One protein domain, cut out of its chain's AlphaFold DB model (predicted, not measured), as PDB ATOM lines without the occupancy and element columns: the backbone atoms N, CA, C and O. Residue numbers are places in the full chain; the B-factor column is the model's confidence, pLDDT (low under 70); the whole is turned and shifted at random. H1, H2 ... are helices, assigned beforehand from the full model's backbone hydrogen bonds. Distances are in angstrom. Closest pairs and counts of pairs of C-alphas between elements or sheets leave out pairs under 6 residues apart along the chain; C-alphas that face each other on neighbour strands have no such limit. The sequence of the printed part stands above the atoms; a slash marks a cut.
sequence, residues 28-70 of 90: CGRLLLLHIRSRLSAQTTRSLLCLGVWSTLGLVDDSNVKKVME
ATOM      1  N   CYS A  28     179.503 132.286 130.322       68.75
ATOM      2  CA  CYS A  28     178.814 132.653 131.566       68.75
ATOM      3  C   CYS A  28     178.704 134.176 131.710       68.75
ATOM      4  O   CYS A  28     177.638 134.707 132.024       68.75
ATOM      5  N   GLY A  29     179.782 134.893 131.396       63.41
ATOM      6  CA  GLY A  29     179.833 136.352 131.358       63.41
ATOM      7  C   GLY A  29     178.888 136.955 130.324       63.41
ATOM      8  O   GLY A  29     178.433 138.080 130.503       63.41
ATOM      9  N   ARG A  30     178.503 136.203 129.286       64.12
ATOM     10  CA  ARG A  30     177.479 136.603 128.318       64.12
ATOM     11  C   ARG A  30     176.133 136.839 128.995       64.12
ATOM     12  O   ARG A  30     175.412 137.725 128.556       64.12
ATOM     13  N   LEU A  31     175.810 136.109 130.066       60.47
ATOM     14  CA  LEU A  31     174.602 136.344 130.859       60.47
ATOM     15  C   LEU A  31     174.692 137.673 131.624       60.47
ATOM     16  O   LEU A  31     173.729 138.427 131.615       60.47
ATOM     17  N   LEU A  32     175.856 138.012 132.193       57.44
ATOM     18  CA  LEU A  32     176.106 139.324 132.817       57.44
ATOM     19  C   LEU A  32     176.054 140.469 131.785       57.44
ATOM     20  O   LEU A  32     175.413 141.490 132.021       57.44
ATOM     21  N   LEU A  33     176.663 140.269 130.613       55.00
ATOM     22  CA  LEU A  33     176.694 141.223 129.496       55.00
ATOM     23  C   LEU A  33     175.325 141.426 128.822       55.00
ATOM     24  O   LEU A  33     175.030 142.535 128.380       55.00
ATOM     25  N   LEU A  34     174.497 140.379 128.698       54.91
ATOM     26  CA  LEU A  34     173.155 140.486 128.107       54.91
ATOM     27  C   LEU A  34     172.081 140.894 129.117       54.91
ATOM     28  O   LEU A  34     171.147 141.586 128.718       54.91
ATOM     29  N   HIS A  35     172.181 140.483 130.384       52.44
ATOM     30  CA  HIS A  35     171.196 140.860 131.402       52.44
ATOM     31  C   HIS A  35     171.319 142.344 131.778       52.44
ATOM     32  O   HIS A  35     170.309 142.995 132.030       52.44
ATOM     33  N   ILE A  36     172.535 142.906 131.708       52.50
ATOM     34  CA  ILE A  36     172.841 144.316 131.979       52.50
ATOM     35  C   ILE A  36     173.247 145.008 130.671       52.50
ATOM     36  O   ILE A  36     174.361 145.504 130.509       52.50
ATOM     37  N   ARG A  37     172.336 145.090 129.698       49.84
ATOM     38  CA  ARG A  37     172.526 145.924 128.493       49.84
ATOM     39  C   ARG A  37     172.376 147.428 128.811       49.84
ATOM     40  O   ARG A  37     171.798 148.182 128.033       49.84
ATOM     41  N   SER A  38     172.910 147.856 129.954       57.88
ATOM     42  CA  SER A  38     172.905 149.213 130.498       57.88
ATOM     43  C   SER A  38     174.328 149.761 130.435       57.88
ATOM     44  O   SER A  38     175.064 149.554 131.377       57.88
ATOM     45  N   ARG A  39     174.743 150.389 129.321       61.47
ATOM     46  CA  ARG A  39     175.959 151.242 129.156       61.47
ATOM     47  C   ARG A  39     177.168 150.979 130.099       61.47
ATOM     48  O   ARG A  39     177.798 151.933 130.539       61.47
ATOM     49  N   LEU A  40     177.528 149.730 130.397       66.94
ATOM     50  CA  LEU A  40     178.677 149.437 131.253       66.94
ATOM     51  C   LEU A  40     179.954 149.584 130.429       66.94
ATOM     52  O   LEU A  40     180.053 149.045 129.324       66.94
ATOM     53  N   SER A  41     180.942 150.305 130.957       74.25
ATOM     54  CA  SER A  41     182.254 150.380 130.319       74.25
ATOM     55  C   SER A  41     182.947 149.011 130.318       74.25
ATOM     56  O   SER A  41     182.642 148.109 131.111       74.25
ATOM     57  N   ALA A  42     183.925 148.846 129.423       74.81
ATOM     58  CA  ALA A  42     184.755 147.640 129.369       74.81
ATOM     59  C   ALA A  42     185.454 147.362 130.715       74.81
ATOM     60  O   ALA A  42     185.657 146.209 131.099       74.81
ATOM     61  N   GLN A  43     185.772 148.422 131.456       74.88
ATOM     62  CA  GLN A  43     186.429 148.352 132.751       74.88
ATOM     63  C   GLN A  43     185.492 147.832 133.850       74.88
ATOM     64  O   GLN A  43     185.875 146.945 134.619       74.88
ATOM     65  N   THR A  44     184.249 148.311 133.887       76.31
ATOM     66  CA  THR A  44     183.237 147.824 134.837       76.31
ATOM     67  C   THR A  44     182.855 146.378 134.536       76.31
ATOM     68  O   THR A  44     182.755 145.558 135.445       76.31
ATOM     69  N   THR A  45     182.765 146.025 133.250       76.81
ATOM     70  CA  THR A  45     182.545 144.640 132.805       76.81
ATOM     71  C   THR A  45     183.656 143.712 133.305       76.81
ATOM     72  O   THR A  45     183.374 142.662 133.878       76.81
ATOM     73  N   ARG A  46     184.927 144.106 133.142       78.62
ATOM     74  CA  ARG A  46     186.078 143.330 133.634       78.62
ATOM     75  C   ARG A  46     186.050 143.174 135.153       78.62
ATOM     76  O   ARG A  46     186.255 142.071 135.648       78.62
ATOM     77  N   SER A  47     185.747 144.249 135.876       80.19
ATOM     78  CA  SER A  47     185.674 144.239 137.344       80.19
ATOM     79  C   SER A  47     184.580 143.295 137.854       80.19
ATOM     80  O   SER A  47     184.828 142.514 138.769       80.19
ATOM     81  N   LEU A  48     183.404 143.294 137.216       79.00
ATOM     82  CA  LEU A  48     182.303 142.375 137.531       79.00
ATOM     83  C   LEU A  48     182.671 140.908 137.277       79.00
ATOM     84  O   LEU A  48     182.357 140.049 138.096       79.00
ATOM     85  N   LEU A  49     183.363 140.617 136.170       79.06
ATOM     86  CA  LEU A  49     183.837 139.261 135.875       79.06
ATOM     87  C   LEU A  49     184.846 138.778 136.927       79.06
ATOM     88  O   LEU A  49     184.710 137.664 137.431       79.06
ATOM     89  N   CYS A  50     185.818 139.618 137.299       80.62
ATOM     90  CA  CYS A  50     186.777 139.304 138.363       80.62
ATOM     91  C   CYS A  50     186.078 139.080 139.710       80.62
ATOM     92  O   CYS A  50     186.364 138.093 140.384       80.62
ATOM     93  N   LEU A  51     185.123 139.946 140.069       80.81
ATOM     94  CA  LEU A  51     184.354 139.833 141.309       80.81
ATOM     95  C   LEU A  51     183.561 138.519 141.370       80.81
ATOM     96  O   LEU A  51     183.556 137.859 142.408       80.81
ATOM     97  N   GLY A  52     182.943 138.110 140.258       79.75
ATOM     98  CA  GLY A  52     182.239 136.831 140.162       79.75
ATOM     99  C   GLY A  52     183.162 135.638 140.421       79.75
ATOM    100  O   GLY A  52     182.837 134.768 141.228       79.75
ATOM    101  N   VAL A  53     184.349 135.629 139.806       80.69
ATOM    102  CA  VAL A  53     185.351 134.570 140.022       80.69
ATOM    103  C   VAL A  53     185.853 134.570 141.470       80.69
ATOM    104  O   VAL A  53     185.911 133.519 142.106       80.69
ATOM    105  N   TRP A  54     186.168 135.733 142.038       83.56
ATOM    106  CA  TRP A  54     186.630 135.825 143.426       83.56
ATOM    107  C   TRP A  54     185.570 135.401 144.443       83.56
ATOM    108  O   TRP A  54     185.913 134.746 145.424       83.56
ATOM    109  N   SER A  55     184.293 135.697 144.191       81.44
ATOM    110  CA  SER A  55     183.183 135.193 145.007       81.44
ATOM    111  C   SER A  55     183.113 133.664 144.962       81.44
ATOM    112  O   SER A  55     183.078 133.032 146.014       81.44
ATOM    113  N   THR A  56     183.222 133.042 143.779       79.62
ATOM    114  CA  THR A  56     183.253 131.566 143.679       79.62
ATOM    115  C   THR A  56     184.457 130.924 144.367       79.62
ATOM    116  O   THR A  56     184.374 129.779 144.804       79.62
ATOM    117  N   LEU A  57     185.566 131.657 144.492       82.12
ATOM    118  CA  LEU A  57     186.769 131.223 145.207       82.12
ATOM    119  C   LEU A  57     186.716 131.523 146.717       82.12
ATOM    120  O   LEU A  57     187.673 131.211 147.422       82.12
ATOM    121  N   GLY A  58     185.638 132.138 147.221       82.62
ATOM    122  CA  GLY A  58     185.505 132.532 148.628       82.62
ATOM    123  C   GLY A  58     186.469 133.645 149.055       82.62
ATOM    124  O   GLY A  58     186.733 133.813 150.242       82.62
ATOM    125  N   LEU A  59     187.021 134.394 148.096       81.69
ATOM    126  CA  LEU A  59     187.939 135.511 148.344       81.69
ATOM    127  C   LEU A  59     187.200 136.814 148.680       81.69
ATOM    128  O   LEU A  59     187.816 137.778 149.130       81.69
ATOM    129  N   VAL A  60     185.888 136.850 148.444       81.75
ATOM    130  CA  VAL A  60     185.015 137.982 148.754       81.75
ATOM    131  C   VAL A  60     184.050 137.556 149.847       81.75
ATOM    132  O   VAL A  60     183.404 136.520 149.735       81.75
ATOM    133  N   ASP A  61     183.945 138.373 150.888       80.62
ATOM    134  CA  ASP A  61     182.950 138.179 151.936       80.62
ATOM    135  C   ASP A  61     181.552 138.573 151.433       80.62
ATOM    136  O   ASP A  61     181.311 139.719 151.034       80.62
ATOM    137  N   ASP A  62     180.615 137.628 151.492       77.31
ATOM    138  CA  ASP A  62     179.232 137.799 151.038       77.31
ATOM    139  C   ASP A  62     178.507 138.938 151.771       77.31
ATOM    140  O   ASP A  62     177.572 139.541 151.231       77.31
ATOM    141  N   SER A  63     178.939 139.275 152.993       77.88
ATOM    142  CA  SER A  63     178.378 140.405 153.742       77.88
ATOM    143  C   SER A  63     178.672 141.749 153.061       77.88
ATOM    144  O   SER A  63     177.820 142.642 153.057       77.88
ATOM    145  N   ASN A  64     179.835 141.878 152.413       76.00
ATOM    146  CA  ASN A  64     180.196 143.070 151.653       76.00
ATOM    147  C   ASN A  64     179.414 143.146 150.341       76.00
ATOM    148  O   ASN A  64     178.975 144.228 149.962       76.00
ATOM    149  N   VAL A  65     179.169 142.006 149.689       73.81
ATOM    150  CA  VAL A  65     178.356 141.953 148.463       73.81
ATOM    151  C   VAL A  65     176.927 142.425 148.740       73.81
ATOM    152  O   VAL A  65     176.407 143.260 148.002       73.81
ATOM    153  N   LYS A  66     176.314 141.971 149.843       76.50
ATOM    154  CA  LYS A  66     174.969 142.414 150.253       76.50
ATOM    155  C   LYS A  66     174.906 143.915 150.518       76.50
ATOM    156  O   LYS A  66     174.015 144.578 150.003       76.50
ATOM    157  N   LYS A  67     175.890 144.465 151.238       79.25
ATOM    158  CA  LYS A  67     175.976 145.914 151.478       79.25
ATOM    159  C   LYS A  67     176.085 146.707 150.178       79.25
ATOM    160  O   LYS A  67     175.455 147.746 150.062       79.25
ATOM    161  N   VAL A  68     176.860 146.222 149.204       73.94
ATOM    162  CA  VAL A  68     176.986 146.876 147.892       73.94
ATOM    163  C   VAL A  68     175.671 146.828 147.113       73.94
ATOM    164  O   VAL A  68     175.331 147.817 146.478       73.94
ATOM    165  N   MET A  69     174.904 145.736 147.197       70.00
ATOM    166  CA  MET A  69     173.573 145.651 146.572       70.00
ATOM    167  C   MET A  69     172.529 146.563 147.231       70.00
ATOM    168  O   MET A  69     171.565 146.954 146.580       70.00
ATOM    169  N   GLU A  70     172.694 146.884 148.516       76.75
ATOM    170  CA  GLU A  70     171.815 147.799 149.255       76.75
ATOM    171  C   GLU A  70     172.150 149.282 149.016       76.75
ATOM    172  O   GLU A  70     171.341 150.157 149.336       76.75
TER     173      GLU A  70
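AT A GLANCE: This is residues 28 to 70 of the 90 residues of the protein "Dimer_Tnp_hAT domain-containing protein" of Scleroderma citrinum Foug A (UniProt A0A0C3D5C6). Three helices make an open arrangement with few contacts: the long helix H2 is its spine, the shorter H1 lies aslant beside the middle of H2, and the shorter H3 is set off the end of H2 at Thr 56, on a different side of H2 from H1 and apart from it. The start of H1 comes near the middle of H2, while H3 folds back from the last residues of H2, and no helix touches another. The printed part has 43 residues with three named helices, in the order H1, H2, H3, and no named strand; the class is all helix. It is only just loose, close to compact, with a radius of gyration of the C-alphas of 11.1 A, and the C-alphas span 27 by 22 by 17 A.

IN THESE COORDINATES: Begin with H2, residues 42 to 56: find C-alpha 42 at (184.755, 147.640, 129.369), from which the helix runs 21.6 A to C-alpha 56 at (183.253, 131.566, 143.679). Go back to the first printed residue for H1, residues 28 to 35, which begins with C-alpha 28 at (178.814, 132.653, 131.566) and measures 11.2 A from first to last C-alpha. Then go to H3, residues 62 to 70, which runs 12.6 A and ends with C-alpha 70 at (171.815, 147.799, 149.255).

HOW THE PARTS SIT: Look first at Leu 49 in H2: its C-alpha is 6.7 A from that of Gly 29, the closest pair of H1 and H2. These two helices are close but not clearly touching, with 2 pairs of C-alphas within 8 A. They run opposite ways at a steep tilt of 53 degrees, and their centres are 11.5 A apart. Now look at Ser 55 and Asp 62, the closest residues of H2 and H3, with C-alphas 7.7 A apart. That is the 1 pair of C-alphas within 8 A, and H2 and H3 are close but not clearly touching. They run opposite ways at a steep tilt of 39 degrees, and their centres are 14.9 A apart. H1 and H3 are apart. In the backbones of H2 and H3 every O i to N i+4 pair is within hydrogen-bond range; in H1 3 of 4 are.

THE WHOLE: The two C-alphas farthest apart are those of Arg 39 and Gly 58, at 28.6 A. The printed part has no cut. The link from H1 to H2 is short, with 6 residues, and the link from H2 to H3 is tight, with 5. Look at residues 37 to 44, of which 42 to 44 belong to H2, for the stretch that stands free. The mean pLDDT of the printed part is 72.5, and residues 28 to 40 are under 70.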